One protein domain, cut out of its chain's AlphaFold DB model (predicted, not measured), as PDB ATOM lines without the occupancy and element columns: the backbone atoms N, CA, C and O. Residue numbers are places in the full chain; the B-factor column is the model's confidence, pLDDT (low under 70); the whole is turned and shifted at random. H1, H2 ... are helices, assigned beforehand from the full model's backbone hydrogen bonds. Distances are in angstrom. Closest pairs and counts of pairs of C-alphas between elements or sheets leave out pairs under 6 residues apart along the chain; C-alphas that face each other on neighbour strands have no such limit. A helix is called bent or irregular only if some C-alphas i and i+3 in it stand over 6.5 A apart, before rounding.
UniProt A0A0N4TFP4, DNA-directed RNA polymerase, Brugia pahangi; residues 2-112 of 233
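What this domain is: This is residues 2 to 112 of the 233 residues of the protein "DNA-directed RNA polymerase" of Brugia pahangi (UniProt A0A0N4TFP4). A short helix, H1, sits in the middle of an elongated all-helix body, with a crossed pair of helices, H4 and H5, on one side of it and a group of three, H2, H3 and H6, on the other. In the group of three, H2 and H3 form a helical hairpin, and the long last helix H6 crosses H2 at a steep tilt; beyond the crossed pair, the loop of residues 60 to 72 reaches one far end of the body. The printed part has 111 residues with six named helices, in the order H1 to H6 along the chain, and no named strand. It is compact, with a radius of gyration of the C-alphas of 14.9 A, and its C-alphas span 48 by 31 by 22 A.

How they stand to each other: H6, residues 92 to 110, is the longest helix. With residues 97 to 104 alone it touches H2, residues 12 to 20, at a steep tilt of 51 degrees, the same way; their closest C-alphas, those of Met 19 and Ser 100, are 5.2 A apart. With residues 92 to 100 alone H6 touches H1, residues 2 to 7, at a steep tilt of 39 degrees, opposite ways, and the closest C-alphas, those of Leu 7 and Asp 92, are 5.2 A apart. H2 also touches H3, residues 27 to 42, at a shallow tilt of 30 degrees, opposite ways, and the two form a helical hairpin; their closest C-alphas, those of Ile 20 and Lys 30, are 6.4 A apart. H3 and H6 are close but not clearly touching, with the C-alphas of Trp 29 and Ile 107 closest at 7.5 A. H1 also touches H4, residues 48 to 59, at a steep tilt of 57 degrees, opposite ways, and their closest C-alphas, those of Ser 6 and Gln 48, are 4.6 A apart. H4 touches H5, residues 73 to 84, with 27 pairs of C-alphas within 8 A; the two are about perpendicular, at 78 degrees, and the C-alphas of Gly 56 and Gly 77 are closest at 4.0 A. H1 is close but not clearly touching to H2, H3 and H5. H5 and H6 are near each other, with closest C-alphas 8.3 A apart. H2 is apart from H4 and H5, and H3 is apart from H4 and H5. The helix packing is mostly crossed, with one of five touching pairs at a shallow tilt. In each of the six helices every O i to N i+4 pair is within hydrogen-bond range.

Where its parts are: H6 is 26.8 A long from its first to its last C-alpha, beginning with C-alpha 92 at (-42.228, -44.664, 30.663) and ending with C-alpha 110 at (-40.347, -67.201, 44.959). H3 is 22.2 A long, H4 16.6 A, H5 16.1 A and H2 12.3 A. H1 is 8.9 A long and begins with C-alpha 2 at (-31.850, -48.149, 38.737); its centre is 2.3 A from the mean of the C-alphas. No helix is bent or irregular.

The domain as a whole: The two C-alphas farthest apart, those of Trp 70 and Gly 112, are 48.4 A from each other. The printed part has no cut. The link from H4 to H5, residues 60 to 72, is long; its C-alphas lie 18 to 25 A from the mean of the C-alphas. The links from H1 to H2 and from H3 to H4 are tight, and those from H2 to H3 and from H5 to H6 are short. The mean pLDDT of the printed part is 92.9, and no printed residue is under 70.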
ATOM      1  N   TYR A   2     -32.288 -49.251  39.615       93.94
ATOM      2  CA  TYR A   2     -31.850 -48.149  38.737       93.94
ATOM      3  C   TYR A   2     -32.786 -47.922  37.534       93.94
ATOM      4  O   TYR A   2     -33.166 -46.791  37.262       93.94
ATOM      5  N   VAL A   3     -33.216 -49.003  36.867       95.44
ATOM      6  CA  VAL A   3     -34.189 -48.942  35.760       95.44
ATOM      7  C   VAL A   3     -35.530 -48.356  36.222       95.44
ATOM      8  O   VAL A   3     -36.042 -47.437  35.598       95.44
ATOM      9  N   ILE A   4     -36.059 -48.822  37.356       94.94
ATOM     10  CA  ILE A   4     -37.310 -48.319  37.947       94.94
ATOM     11  C   ILE A   4     -37.213 -46.813  38.236       94.94
ATOM     12  O   ILE A   4     -38.062 -46.058  37.774       94.94
ATOM     13  N   LYS A   5     -36.140 -46.365  38.911       94.44
ATOM     14  CA  LYS A   5     -35.891 -44.938  39.190       94.44
ATOM     15  C   LYS A   5     -35.681 -44.104  37.923       94.44
ATOM     16  O   LYS A   5     -35.943 -42.913  37.932       94.44
ATOM     17  N   SER A   6     -35.174 -44.692  36.838       95.75
ATOM     18  CA  SER A   6     -34.957 -43.962  35.584       95.75
ATOM     19  C   SER A   6     -36.237 -43.741  34.767       95.75
ATOM     20  O   SER A   6     -36.282 -42.810  33.964       95.75
ATOM     21  N   LEU A   7     -37.277 -44.553  34.990       94.94
ATOM     22  CA  LEU A   7     -38.551 -44.477  34.266       94.94
ATOM     23  C   LEU A   7     -39.501 -43.408  34.822       94.94
ATOM     24  O   LEU A   7     -40.324 -42.889  34.079       94.94
ATOM     25  N   THR A   8     -39.390 -43.045  36.102       92.88
ATOM     26  CA  THR A   8     -40.292 -42.063  36.723       92.88
ATOM     27  C   THR A   8     -39.528 -40.997  37.493       92.88
ATOM     28  O   THR A   8     -38.440 -41.232  38.010       92.88
ATOM     29  N   SER A   9     -40.114 -39.805  37.594       92.56
ATOM     30  CA  SER A   9     -39.613 -38.708  38.432       92.56
ATOM     31  C   SER A   9     -40.197 -38.730  39.850       92.56
ATOM     32  O   SER A   9     -40.185 -37.714  40.541       92.56
ATOM     33  N   MET A  10     -40.780 -39.858  40.263       92.19
ATOM     34  CA  MET A  10     -41.446 -40.000  41.556       92.19
ATOM     35  C   MET A  10     -40.431 -40.105  42.699       92.19
ATOM     36  O   MET A  10     -39.321 -40.601  42.524       92.19
ATOM     37  N   ASN A  11     -40.851 -39.693  43.896       92.44
ATOM     38  CA  ASN A  11     -40.054 -39.859  45.109       92.44
ATOM     39  C   ASN A  11     -39.916 -41.343  45.484       92.44
ATOM     40  O   ASN A  11     -40.826 -42.139  45.242       92.44
ATOM     41  N   ASP A  12     -38.833 -41.691  46.181       92.88
ATOM     42  CA  ASP A  12     -38.561 -43.058  46.648       92.88
ATOM     43  C   ASP A  12     -39.715 -43.653  47.466       92.88
ATOM     44  O   ASP A  12     -40.032 -44.835  47.324       92.88
ATOM     45  N   GLN A  13     -40.391 -42.832  48.278       92.25
ATOM     46  CA  GLN A  13     -41.576 -43.263  49.018       92.25
ATOM     47  C   GLN A  13     -42.712 -43.678  48.074       92.25
ATOM     48  O   GLN A  13     -43.275 -44.756  48.240       92.25
ATOM     49  N   CYS A  14     -43.012 -42.866  47.059       93.44
ATOM     50  CA  CYS A  14     -44.041 -43.191  46.075       93.44
ATOM     51  C   CYS A  14     -43.656 -44.440  45.271       93.44
ATOM     52  O   CYS A  14     -44.508 -45.293  45.029       93.44
ATOM     53  N   ILE A  15     -42.384 -44.591  44.888       94.31
ATOM     54  CA  ILE A  15     -41.893 -45.799  44.205       94.31
ATOM     55  C   ILE A  15     -42.119 -47.032  45.086       94.31
ATOM     56  O   ILE A  15     -42.679 -48.027  44.624       94.31
ATOM     57  N   MET A  16     -41.742 -46.955  46.364       94.19
ATOM     58  CA  MET A  16     -41.964 -48.030  47.327       94.19
ATOM     59  C   MET A  16     -43.452 -48.369  47.454       94.19
ATOM     60  O   MET A  16     -43.805 -49.541  47.356       94.19
ATOM     61  N   GLU A  17     -44.320 -47.369  47.632       93.62
ATOM     62  CA  GLU A  17     -45.774 -47.541  47.750       93.62
ATOM     63  C   GLU A  17     -46.369 -48.276  46.540       93.62
ATOM     64  O   GLU A  17     -47.155 -49.210  46.710       93.62
ATOM     65  N   HIS A  18     -45.945 -47.934  45.321       93.44
ATOM     66  CA  HIS A  18     -46.396 -48.617  44.108       93.44
ATOM     67  C   HIS A  18     -45.868 -50.052  44.004       93.44
ATOM     68  O   HIS A  18     -46.610 -50.951  43.605       93.44
ATOM     69  N   MET A  19     -44.620 -50.294  44.409       93.00
ATOM     70  CA  MET A  19     -44.034 -51.636  44.400       93.00
ATOM     71  C   MET A  19     -44.656 -52.573  45.443       93.00
ATOM     72  O   MET A  19     -44.648 -53.785  45.237       93.00
ATOM     73  N   ILE A  20     -45.193 -52.053  46.551       93.81
ATOM     74  CA  ILE A  20     -45.851 -52.864  47.594       93.81
ATOM     75  C   ILE A  20     -47.376 -52.944  47.440       93.81
ATOM     76  O   ILE A  20     -48.018 -53.685  48.185       93.81
ATOM     77  N   ARG A  21     -47.972 -52.197  46.500       90.19
ATOM     78  CA  ARG A  21     -49.424 -51.955  46.431       90.19
ATOM     79  C   ARG A  21     -50.282 -53.222  46.416       90.19
ATOM     80  O   ARG A  21     -51.320 -53.233  47.071       90.19
ATOM     81  N   CYS A  22     -49.887 -54.286  45.711       84.44
ATOM     82  CA  CYS A  22     -50.687 -55.518  45.662       84.44
ATOM     83  C   CYS A  22     -50.425 -56.457  46.852       84.44
ATOM     84  O   CYS A  22     -51.102 -57.474  46.976       84.44
ATOM     85  N   ARG A  23     -49.449 -56.150  47.719       86.62
ATOM     86  CA  ARG A  23     -49.033 -56.989  48.856       86.62
ATOM     87  C   ARG A  23     -48.639 -56.146  50.086       86.62
ATOM     88  O   ARG A  23     -47.518 -56.274  50.581       86.62
ATOM     89  N   PRO A  24     -49.529 -55.294  50.623       85.75
ATOM     90  CA  PRO A  24     -49.170 -54.353  51.690       85.75
ATOM     91  C   PRO A  24     -48.785 -55.032  53.016       85.75
ATOM     92  O   PRO A  24     -48.020 -54.462  53.791       85.75
ATOM     93  N   GLY A  25     -49.279 -56.249  53.275       87.38
ATOM     94  CA  GLY A  25     -48.957 -57.037  54.475       87.38
ATOM     95  C   GLY A  25     -47.627 -57.800  54.406       87.38
ATOM     96  O   GLY A  25     -47.256 -58.480  55.359       87.38
ATOM     97  N   ASP A  26     -46.902 -57.721  53.290       91.12
ATOM     98  CA  ASP A  26     -45.668 -58.473  53.086       91.12
ATOM     99  C   ASP A  26     -44.439 -57.704  53.592       91.12
ATOM    100  O   ASP A  26     -43.778 -56.968  52.853       91.12
ATOM    101  N   HIS A  27     -44.116 -57.888  54.873       92.81
ATOM    102  CA  HIS A  27     -42.964 -57.238  55.507       92.81
ATOM    103  C   HIS A  27     -41.624 -57.612  54.866       92.81
ATOM    104  O   HIS A  27     -40.731 -56.769  54.794       92.81
ATOM    105  N   PHE A  28     -41.489 -58.848  54.379       93.00
ATOM    106  CA  PHE A  28     -40.277 -59.296  53.697       93.00
ATOM    107  C   PHE A  28     -40.079 -58.518  52.395       93.00
ATOM    108  O   PHE A  28     -39.023 -57.922  52.191       93.00
ATOM    109  N   TRP A  29     -41.115 -58.447  51.551       94.12
ATOM    110  CA  TRP A  29     -41.036 -57.702  50.295       94.12
ATOM    111  C   TRP A  29     -40.780 -56.216  50.529       94.12
ATOM    112  O   TRP A  29     -39.894 -55.636  49.900       94.12
ATOM    113  N   LYS A  30     -41.495 -55.615  51.488       94.56
ATOM    114  CA  LYS A  30     -41.266 -54.225  51.885       94.56
ATOM    115  C   LYS A  30     -39.806 -54.002  52.291       94.56
ATOM    116  O   LYS A  30     -39.185 -53.071  51.790       94.56
ATOM    117  N   GLY A  31     -39.241 -54.886  53.118       94.75
ATOM    118  CA  GLY A  31     -37.833 -54.840  53.517       94.75
ATOM    119  C   GLY A  31     -36.870 -54.915  52.328       94.75
ATOM    120  O   GLY A  31     -35.953 -54.102  52.238       94.75
ATOM    121  N   CYS A  32     -37.111 -55.818  51.371       94.25
ATOM    122  CA  CYS A  32     -36.310 -55.917  50.149       94.25
ATOM    123  C   CYS A  32     -36.369 -54.636  49.305       94.25
ATOM    124  O   CYS A  32     -35.332 -54.165  48.840       94.25
ATOM    125  N   VAL A  33     -37.557 -54.054  49.110       95.00
ATOM    126  CA  VAL A  33     -37.718 -52.810  48.338       95.00
ATOM    127  C   VAL A  33     -37.011 -51.646  49.024       95.00
ATOM    128  O   VAL A  33     -36.275 -50.914  48.363       95.00
ATOM    129  N   THR A  34     -37.164 -51.507  50.344       94.69
ATOM    130  CA  THR A  34     -36.464 -50.476  51.120       94.69
ATOM    131  C   THR A  34     -34.948 -50.638  51.025       94.69
ATOM    132  O   THR A  34     -34.257 -49.655  50.773       94.69
ATOM    133  N   ALA A  35     -34.425 -51.863  51.140       95.94
ATOM    134  CA  ALA A  35     -32.996 -52.127  50.980       95.94
ATOM    135  C   ALA A  35     -32.502 -51.787  49.561       95.94
ATOM    136  O   ALA A  35     -31.470 -51.142  49.406       95.94
ATOM    137  N   MET A  36     -33.258 -52.147  48.518       95.19
ATOM    138  CA  MET A  36     -32.915 -51.802  47.132       95.19
ATOM    139  C   MET A  36     -32.888 -50.288  46.880       95.19
ATOM    140  O   MET A  36     -32.060 -49.819  46.096       95.19
ATOM    141  N   LEU A  37     -33.794 -49.527  47.502       94.62
ATOM    142  CA  LEU A  37     -33.808 -48.064  47.422       94.62
ATOM    143  C   LEU A  37     -32.649 -47.448  48.214       94.62
ATOM    144  O   LEU A  37     -31.988 -46.554  47.693       94.62
ATOM    145  N   ALA A  38     -32.359 -47.964  49.412       94.56
ATOM    146  CA  ALA A  38     -31.227 -47.527  50.228       94.56
ATOM    147  C   ALA A  38     -29.894 -47.708  49.486       94.56
ATOM    148  O   ALA A  38     -29.151 -46.744  49.349       94.56
ATOM    149  N   LEU A  39     -29.670 -48.876  48.874       95.38
ATOM    150  CA  LEU A  39     -28.484 -49.137  48.050       95.38
ATOM    151  C   LEU A  39     -28.346 -48.148  46.881       95.38
ATOM    152  O   LEU A  39     -27.245 -47.714  46.561       95.38
ATOM    153  N   CYS A  40     -29.456 -47.748  46.247       93.56
ATOM    154  CA  CYS A  40     -29.396 -46.726  45.197       93.56
ATOM    155  C   CYS A  40     -28.968 -45.365  45.745       93.56
ATOM    156  O   CYS A  40     -28.260 -44.638  45.056       93.56
ATOM    157  N   ASN A  41     -29.404 -45.014  46.954       92.62
ATOM    158  CA  ASN A  41     -29.031 -43.755  47.587       92.62
ATOM    159  C   ASN A  41     -27.561 -43.765  48.026       92.62
ATOM    160  O   ASN A  41     -26.878 -42.768  47.804       92.62
ATOM    161  N   ASP A  42     -27.060 -44.896  48.533       94.62
ATOM    162  CA  ASP A  42     -25.638 -45.090  48.854       94.62
ATOM    163  C   ASP A  42     -24.751 -44.950  47.602       94.62
ATOM    164  O   ASP A  42     -23.686 -44.336  47.652       94.62
ATOM    165  N   ASP A  43     -25.233 -45.425  46.449       92.94
ATOM    166  CA  ASP A  43     -24.581 -45.257  45.143       92.94
ATOM    167  C   ASP A  43     -24.726 -43.833  44.548       92.94
ATOM    168  O   ASP A  43     -24.264 -43.565  43.434       92.94
ATOM    169  N   GLY A  44     -25.399 -42.908  45.243       92.62
ATOM    170  CA  GLY A  44     -25.650 -41.537  44.780       92.62
ATOM    171  C   GLY A  44     -26.757 -41.403  43.722       92.62
ATOM    172  O   GLY A  44     -26.921 -40.342  43.114       92.62
ATOM    173  N   VAL A  45     -27.545 -42.455  43.488       93.94
ATOM    174  CA  VAL A  45     -28.667 -42.487  42.538       93.94
ATOM    175  C   VAL A  45     -29.970 -42.107  43.243       93.94
ATOM    176  O   VAL A  45     -30.827 -42.939  43.562       93.94
ATOM    177  N   VAL A  46     -30.118 -40.803  43.466       90.44
ATOM    178  CA  VAL A  46     -31.254 -40.220  44.197       90.44
ATOM    179  C   VAL A  46     -32.433 -39.859  43.291       90.44
ATOM    180  O   VAL A  46     -33.575 -40.117  43.647       90.44
ATOM    181  N   ASN A  47     -32.163 -39.347  42.086       91.69
ATOM    182  CA  ASN A  47     -33.167 -38.806  41.168       91.69
ATOM    183  C   ASN A  47     -33.195 -39.558  39.827       91.69
ATOM    184  O   ASN A  47     -32.231 -40.229  39.440       91.69
ATOM    185  N   GLN A  48     -34.258 -39.346  39.047       95.00
ATOM    186  CA  GLN A  48     -34.391 -39.899  37.693       95.00
ATOM    187  C   GLN A  48     -33.186 -39.559  36.804       95.00
ATOM    188  O   GLN A  48     -32.599 -40.432  36.168       95.00
ATOM    189  N   LYS A  49     -32.760 -38.290  36.817       95.12
ATOM    190  CA  LYS A  49     -31.619 -37.810  36.025       95.12
ATOM    191  C   LYS A  49     -30.316 -38.530  36.377       95.12
ATOM    192  O   LYS A  49     -29.565 -38.926  35.484       95.12
ATOM    193  N   THR A  50     -30.052 -38.727  37.669       95.19
ATOM    194  CA  THR A  50     -28.861 -39.456  38.132       95.19
ATOM    195  C   THR A  50     -28.927 -40.931  37.744       95.19
ATOM    196  O   THR A  50     -27.913 -41.489  37.337       95.19
ATOM    197  N   ALA A  51     -30.119 -41.542  37.761       95.44
ATOM    198  CA  ALA A  51     -30.315 -42.923  37.323       95.44
ATOM    199  C   ALA A  51     -30.069 -43.087  35.814       95.44
ATOM    200  O   ALA A  51     -29.305 -43.963  35.408       95.44
ATOM    201  N   LEU A  52     -30.643 -42.204  34.988       96.06
ATOM    202  CA  LEU A  52     -30.423 -42.176  33.537       96.06
ATOM    203  C   LEU A  52     -28.946 -41.973  33.195       96.06
ATOM    204  O   LEU A  52     -28.393 -42.705  32.377       96.06
ATOM    205  N   THR A  53     -28.292 -41.028  33.872       96.19
ATOM    206  CA  THR A  53     -26.863 -40.751  33.689       96.19
ATOM    207  C   THR A  53     -26.009 -41.963  34.061       96.19
ATOM    208  O   THR A  53     -25.101 -42.317  33.309       96.19
ATOM    209  N   ALA A  54     -26.309 -42.632  35.179       95.38
ATOM    210  CA  ALA A  54     -25.583 -43.820  35.622       95.38
ATOM    211  C   ALA A  54     -25.725 -44.989  34.632       95.38
ATOM    212  O   ALA A  54     -24.734 -45.645  34.308       95.38
ATOM    213  N   ILE A  55     -26.937 -45.229  34.119       94.81
ATOM    214  CA  ILE A  55     -27.192 -46.261  33.104       94.81
ATOM    215  C   ILE A  55     -26.453 -45.910  31.808       94.81
ATOM    216  O   ILE A  55     -25.655 -46.709  31.316       94.81
ATOM    217  N   GLY A  56     -26.659 -44.706  31.275       94.44
ATOM    218  CA  GLY A  56     -26.066 -44.301  30.004       94.44
ATOM    219  C   GLY A  56     -24.540 -44.261  30.035       94.44
ATOM    220  O   GLY A  56     -23.908 -44.692  29.077       94.44
ATOM    221  N   ALA A  57     -23.926 -43.838  31.145       93.38
ATOM    222  CA  ALA A  57     -22.470 -43.855  31.294       93.38
ATOM    223  C   ALA A  57     -21.895 -45.282  31.259       93.38
ATOM    224  O   ALA A  57     -20.890 -45.516  30.587       93.38
ATOM    225  N   ARG A  58     -22.545 -46.247  31.930       93.00
ATOM    226  CA  ARG A  58     -22.096 -47.652  31.978       93.00
ATOM    227  C   ARG A  58     -22.259 -48.363  30.634       93.00
ATOM    228  O   ARG A  58     -21.380 -49.117  30.228       93.00
ATOM    229  N   PHE A  59     -23.361 -48.112  29.933       92.56
ATOM    230  CA  PHE A  59     -23.686 -48.798  28.678       92.56
ATOM    231  C   PHE A  59     -23.219 -48.064  27.418       92.56
ATOM    232  O   PHE A  59     -23.373 -48.594  26.319       92.56
ATOM    233  N   ARG A  60     -22.575 -46.898  27.556       89.44
ATOM    234  CA  ARG A  60     -22.096 -46.089  26.426       89.44
ATOM    235  C   ARG A  60     -21.238 -46.882  25.449       89.44
ATOM    236  O   ARG A  60     -21.385 -46.704  24.247       89.44
ATOM    237  N   VAL A  61     -20.359 -47.749  25.964       88.19
ATOM    238  CA  VAL A  61     -19.468 -48.590  25.148       88.19
ATOM    239  C   VAL A  61     -20.266 -49.600  24.322       88.19
ATOM    240  O   VAL A  61     -20.016 -49.756  23.132       88.19
ATOM    241  N   ALA A  62     -21.276 -50.228  24.925       86.19
ATOM    242  CA  ALA A  62     -22.136 -51.188  24.239       86.19
ATOM    243  C   ALA A  62     -23.027 -50.527  23.170       86.19
ATOM    244  O   ALA A  62     -23.392 -51.171  22.190       86.19
ATOM    245  N   THR A  63     -23.359 -49.239  23.323       84.56
ATOM    246  CA  THR A  63     -24.213 -48.492  22.385       84.56
ATOM    247  C   THR A  63     -23.449 -47.623  21.385       84.56
ATOM    248  O   THR A  63     -24.083 -46.850  20.669       84.56
ATOM    249  N   GLN A  64     -22.118 -47.732  21.287       80.69
ATOM    250  CA  GLN A  64     -21.291 -46.861  20.429       80.69
ATOM    251  C   GLN A  64     -21.715 -46.863  18.954       80.69
ATOM    252  O   GLN A  64     -21.659 -45.831  18.292       80.69
ATOM    253  N   ASP A  65     -22.195 -47.998  18.441       80.31
ATOM    254  CA  ASP A  65     -22.654 -48.105  17.051       80.31
ATOM    255  C   ASP A  65     -23.968 -47.343  16.782       80.31
ATOM    256  O   ASP A  65     -24.301 -47.068  15.626       80.31
ATOM    257  N   ARG A  66     -24.724 -46.994  17.831       83.00
ATOM    258  CA  ARG A  66     -26.046 -46.346  17.737       83.00
ATOM    259  C   ARG A  66     -26.069 -44.921  18.283       83.00
ATOM    260  O   ARG A  66     -26.914 -44.144  17.865       83.00
ATOM    261  N   VAL A  67     -25.117 -44.579  19.145       86.56
ATOM    262  CA  VAL A  67     -25.054 -43.315  19.889       86.56
ATOM    263  C   VAL A  67     -23.816 -42.522  19.466       86.56
ATOM    264  O   VAL A  67     -22.763 -43.093  19.176       86.56
ATOM    265  N   GLY A  68     -23.938 -41.200  19.373       83.25
ATOM    266  CA  GLY A  68     -22.835 -40.306  19.014       83.25
ATOM    267  C   GLY A  68     -21.893 -40.025  20.196       83.25
ATOM    268  O   GLY A  68     -22.345 -39.952  21.339       83.25
ATOM    269  N   PRO A  69     -20.583 -39.781  19.976       83.81
ATOM    270  CA  PRO A  69     -19.678 -39.354  21.049       83.81
ATOM    271  C   PRO A  69     -20.113 -38.067  21.758       83.81
ATOM    272  O   PRO A  69     -19.793 -37.898  22.930       83.81
ATOM    273  N   TRP A  70     -20.851 -37.193  21.070       86.75
ATOM    274  CA  TRP A  70     -21.356 -35.918  21.586       86.75
ATOM    275  C   TRP A  70     -22.647 -36.039  22.412       86.75
ATOM    276  O   TRP A  70     -23.028 -35.068  23.059       86.75
ATOM    277  N   GLU A  71     -23.334 -37.187  22.399       90.81
ATOM    278  CA  GLU A  71     -24.608 -37.337  23.113       90.81
ATOM    279  C   GLU A  71     -24.399 -37.382  24.631       90.81
ATOM    280  O   GLU A  71     -23.429 -37.952  25.146       90.81
ATOM    281  N   ILE A  72     -25.299 -36.757  25.381       94.81
ATOM    282  CA  ILE A  72     -25.173 -36.673  26.835       94.81
ATOM    283  C   ILE A  72     -25.553 -38.032  27.425       94.81
ATOM    284  O   ILE A  72     -26.466 -38.695  26.943       94.81
ATOM    285  N   SER A  73     -24.871 -38.471  28.489       93.94
ATOM    286  CA  SER A  73     -25.132 -39.781  29.111       93.94
ATOM    287  C   SER A  73     -26.596 -39.973  29.534       93.94
ATOM    288  O   SER A  73     -27.077 -41.099  29.535       93.94
ATOM    289  N   GLU A  74     -27.316 -38.900  29.861       94.94
ATOM    290  CA  GLU A  74     -28.758 -38.956  30.124       94.94
ATOM    291  C   GLU A  74     -29.551 -39.428  28.894       94.94
ATOM    292  O   GLU A  74     -30.365 -40.345  29.011       94.94
ATOM    293  N   ASP A  75     -29.272 -38.863  27.716       94.25
ATOM    294  CA  ASP A  75     -29.942 -39.212  26.457       94.25
ATOM    295  C   ASP A  75     -29.632 -40.652  26.045       94.25
ATOM    296  O   ASP A  75     -30.523 -41.385  25.618       94.25
ATOM    297  N   VAL A  76     -28.392 -41.102  26.271       94.62
ATOM    298  CA  VAL A  76     -28.005 -42.512  26.098       94.62
ATOM    299  C   VAL A  76     -28.842 -43.421  26.998       94.62
ATOM    300  O   VAL A  76     -29.324 -44.465  26.559       94.62
ATOM    301  N   GLY A  77     -29.046 -43.020  28.257       94.94
ATOM    302  CA  GLY A  77     -29.907 -43.729  29.201       94.94
ATOM    303  C   GLY A  77     -31.351 -43.821  28.703       94.94
ATOM    304  O   GLY A  77     -31.919 -44.911  28.682       94.94
ATOM    305  N   ARG A  78     -31.927 -42.709  28.229       94.50
ATOM    306  CA  ARG A  78     -33.292 -42.680  27.667       94.50
ATOM    307  C   ARG A  78     -33.414 -43.559  26.425       94.50
ATOM    308  O   ARG A  78     -34.365 -44.328  26.298       94.50
ATOM    309  N   PHE A  79     -32.425 -43.497  25.536       94.25
ATOM    310  CA  PHE A  79     -32.354 -44.346  24.352       94.25
ATOM    311  C   PHE A  79     -32.363 -45.838  24.719       94.25
ATOM    312  O   PHE A  79     -33.117 -46.615  24.134       94.25
ATOM    313  N   LEU A  80     -31.587 -46.236  25.731       94.25
ATOM    314  CA  LEU A  80     -31.551 -47.614  26.223       94.25
ATOM    315  C   LEU A  80     -32.893 -48.076  26.790       94.25
ATOM    316  O   LEU A  80     -33.347 -49.170  26.462       94.25
ATOM    317  N   LEU A  81     -33.558 -47.250  27.603       94.25
ATOM    318  CA  LEU A  81     -34.883 -47.592  28.134       94.25
ATOM    319  C   LEU A  81     -35.909 -47.772  27.014       94.25
ATOM    320  O   LEU A  81     -36.735 -48.682  27.067       94.25
ATOM    321  N   ARG A  82     -35.827 -46.949  25.967       93.69
ATOM    322  CA  ARG A  82     -36.707 -47.058  24.803       93.69
ATOM    323  C   ARG A  82     -36.471 -48.336  23.999       93.69
ATOM    324  O   ARG A  82     -37.436 -48.938  23.544       93.69
ATOM    325  N   VAL A  83     -35.217 -48.741  23.807       91.31
ATOM    326  CA  VAL A  83     -34.852 -49.845  22.898       91.31
ATOM    327  C   VAL A  83     -34.764 -51.202  23.601       91.31
ATOM    328  O   VAL A  83     -34.846 -52.231  22.934       91.31
ATOM    329  N   CYS A  84     -34.601 -51.237  24.926       92.00
ATOM    330  CA  CYS A  84     -34.347 -52.482  25.656       92.00
ATOM    331  C   CYS A  84     -35.383 -52.809  26.736       92.00
ATOM    332  O   CYS A  84     -35.525 -53.978  27.089       92.00
ATOM    333  N   VAL A  85     -36.098 -51.824  27.288       95.31
ATOM    334  CA  VAL A  85     -36.985 -52.042  28.440       95.31
ATOM    335  C   VAL A  85     -38.441 -51.945  28.004       95.31
ATOM    336  O   VAL A  85     -38.896 -50.871  27.620       95.31
ATOM    337  N   ALA A  86     -39.158 -53.075  28.090       95.38
ATOM    338  CA  ALA A  86     -40.588 -53.183  27.777       95.38
ATOM    339  C   ALA A  86     -40.965 -52.418  26.492       95.38
ATOM    340  O   ALA A  86     -41.817 -51.536  26.499       95.38
ATOM    341  N   ILE A  87     -40.292 -52.758  25.387       95.19
ATOM    342  CA  ILE A  87     -40.360 -52.040  24.099       95.19
ATOM    343  C   ILE A  87     -41.751 -52.000  23.454       95.19
ATOM    344  O   ILE A  87     -41.957 -51.264  22.499       95.19
ATOM    345  N   HIS A  88     -42.681 -52.814  23.951       95.00
ATOM    346  CA  HIS A  88     -44.076 -52.837  23.519       95.00
ATOM    347  C   HIS A  88     -44.906 -51.696  24.134       95.00
ATOM    348  O   HIS A  88     -46.060 -51.531  23.758       95.00
ATOM    349  N   LEU A  89     -44.343 -50.937  25.082       96.06
ATOM    350  CA  LEU A  89     -44.969 -49.773  25.704       96.06
ATOM    351  C   LEU A  89     -44.261 -48.490  25.265       96.06
ATOM    352  O   LEU A  89     -43.030 -48.410  25.298       96.06
ATOM    353  N   ASP A  90     -45.048 -47.470  24.925       93.38
ATOM    354  CA  ASP A  90     -44.531 -46.164  24.506       93.38
ATOM    355  C   ASP A  90     -44.224 -45.241  25.696       93.38
ATOM    356  O   ASP A  90     -43.223 -44.523  25.674       93.38
ATOM    357  N   ASN A  91     -45.040 -45.287  26.758       95.38
ATOM    358  CA  ASN A  91     -44.904 -44.409  27.923       95.38
ATOM    359  C   ASN A  91     -44.012 -45.019  29.011       95.38
ATOM    360  O   ASN A  91     -44.177 -46.179  29.393       95.38
ATOM    361  N   ASP A  92     -43.125 -44.209  29.593       94.81
ATOM    362  CA  ASP A  92     -42.228 -44.664  30.663       94.81
ATOM    363  C   ASP A  92     -42.969 -44.971  31.981       94.81
ATOM    364  O   ASP A  92     -42.568 -45.876  32.717       94.81
ATOM    365  N   GLU A  93     -44.087 -44.292  32.257       94.69
ATOM    366  CA  GLU A  93     -44.934 -44.586  33.422       94.69
ATOM    367  C   GLU A  93     -45.581 -45.976  33.326       94.69
ATOM    368  O   GLU A  93     -45.543 -46.748  34.285       94.69
ATOM    369  N   ASP A  94     -46.087 -46.349  32.148       96.06
ATOM    370  CA  ASP A  94     -46.670 -47.676  31.918       96.06
ATOM    371  C   ASP A  94     -45.610 -48.773  32.083       96.06
ATOM    372  O   ASP A  94     -45.858 -49.805  32.713       96.06
ATOM    373  N   LYS A  95     -44.382 -48.524  31.602       96.94
ATOM    374  CA  LYS A  95     -43.236 -49.420  31.832       96.94
ATOM    375  C   LYS A  95     -42.930 -49.570  33.316       96.94
ATOM    376  O   LYS A  95     -42.653 -50.678  33.776       96.94
ATOM    377  N   PHE A  96     -42.982 -48.479  34.075       96.25
ATOM    378  CA  PHE A  96     -42.774 -48.511  35.518       96.25
ATOM    379  C   PHE A  96     -43.830 -49.364  36.230       96.25
ATOM    380  O   PHE A  96     -43.471 -50.214  37.052       96.25
ATOM    381  N   PHE A  97     -45.113 -49.186  35.904       95.38
ATOM    382  CA  PHE A  97     -46.187 -49.977  36.506       95.38
ATOM    383  C   PHE A  97     -46.082 -51.455  36.127       95.38
ATOM    384  O   PHE A  97     -46.181 -52.313  37.008       95.38
ATOM    385  N   LEU A  98     -45.791 -51.759  34.859       96.19
ATOM    386  CA  LEU A  98     -45.580 -53.128  34.395       96.19
ATOM    387  C   LEU A  98     -44.425 -53.802  35.144       96.19
ATOM    388  O   LEU A  98     -44.595 -54.893  35.685       96.19
ATOM    389  N   LEU A  99     -43.257 -53.159  35.226       96.00
ATOM    390  CA  LEU A  99     -42.102 -53.736  35.917       96.00
ATOM    391  C   LEU A  99     -42.344 -53.886  37.423       96.00
ATOM    392  O   LEU A  99     -41.914 -54.876  38.019       96.00
ATOM    393  N   SER A 100     -43.059 -52.941  38.036       94.81
ATOM    394  CA  SER A 100     -43.469 -53.038  39.440       94.81
ATOM    395  C   SER A 100     -44.392 -54.236  39.670       94.81
ATOM    396  O   SER A 100     -44.257 -54.934  40.676       94.81
ATOM    397  N   TYR A 101     -45.299 -54.512  38.732       95.06
ATOM    398  CA  TYR A 101     -46.164 -55.688  38.765       95.06
ATOM    399  C   TYR A 101     -45.380 -56.994  38.540       95.06
ATOM    400  O   TYR A 101     -45.541 -57.948  39.302       95.06
ATOM    401  N   MET A 102     -44.457 -57.028  37.571       95.38
ATOM    402  CA  MET A 102     -43.586 -58.186  37.320       95.38
ATOM    403  C   MET A 102     -42.711 -58.526  38.532       95.38
ATOM    404  O   MET A 102     -42.559 -59.699  38.868       95.38
ATOM    405  N   ALA A 103     -42.176 -57.519  39.231       94.31
ATOM    406  CA  ALA A 103     -41.407 -57.719  40.458       94.31
ATOM    407  C   ALA A 103     -42.252 -58.353  41.577       94.31
ATOM    408  O   ALA A 103     -41.783 -59.238  42.290       94.31
ATOM    409  N   GLN A 104     -43.519 -57.954  41.702       92.56
ATOM    410  CA  GLN A 104     -44.447 -58.558  42.660       92.56
ATOM    411  C   GLN A 104     -44.809 -60.001  42.280       92.56
ATOM    412  O   GLN A 104     -44.826 -60.866  43.159       92.56
ATOM    413  N   LYS A 105     -45.030 -60.286  40.986       93.81
ATOM    414  CA  LYS A 105     -45.232 -61.659  40.483       93.81
ATOM    415  C   LYS A 105     -44.005 -62.536  40.760       93.81
ATOM    416  O   LYS A 105     -44.160 -63.671  41.198       93.81
ATOM    417  N   LEU A 106     -42.793 -62.001  40.589       94.12
ATOM    418  CA  LEU A 106     -41.544 -62.708  40.888       94.12
ATOM    419  C   LEU A 106     -41.459 -63.130  42.362       94.12
ATOM    420  O   LEU A 106     -41.085 -64.262  42.654       94.12
ATOM    421  N   ILE A 107     -41.830 -62.250  43.293       94.00
ATOM    422  CA  ILE A 107     -41.840 -62.590  44.723       94.00
ATOM    423  C   ILE A 107     -42.940 -63.595  45.060       94.00
ATOM    424  O   ILE A 107     -42.697 -64.501  45.856       94.00
ATOM    425  N   ALA A 108     -44.120 -63.478  44.444       93.50
ATOM    426  CA  ALA A 108     -45.182 -64.469  44.604       93.50
ATOM    427  C   ALA A 108     -44.710 -65.866  44.172       93.50
ATOM    428  O   ALA A 108     -44.922 -66.838  44.895       93.50
ATOM    429  N   LEU A 109     -43.997 -65.952  43.045       94.69
ATOM    430  CA  LEU A 109     -43.382 -67.192  42.576       94.69
ATOM    431  C   LEU A 109     -42.310 -67.700  43.553       94.69
ATOM    432  O   LEU A 109     -42.325 -68.871  43.922       94.69
ATOM    433  N   ALA A 110     -41.414 -66.827  44.026       93.81
ATOM    434  CA  ALA A 110     -40.347 -67.201  44.959       93.81
ATOM    435  C   ALA A 110     -40.874 -67.715  46.312       93.81
ATOM    436  O   ALA A 110     -40.235 -68.551  46.947       93.81
ATOM    437  N   LYS A 111     -42.043 -67.233  46.749       93.06
ATOM    438  CA  LYS A 111     -42.733 -67.699  47.960       93.06
ATOM    439  C   LYS A 111     -43.624 -68.924  47.739       93.06
ATOM    440  O   LYS A 111     -44.199 -69.423  48.701       93.06
ATOM    441  N   GLY A 112     -43.751 -69.404  46.501       93.44
ATOM    442  CA  GLY A 112     -44.627 -70.525  46.151       93.44
ATOM    443  C   GLY A 112     -46.120 -70.186  46.185       93.44
ATOM    444  O   GLY A 112     -46.951 -71.084  46.252       93.44
TER     445      GLY A 112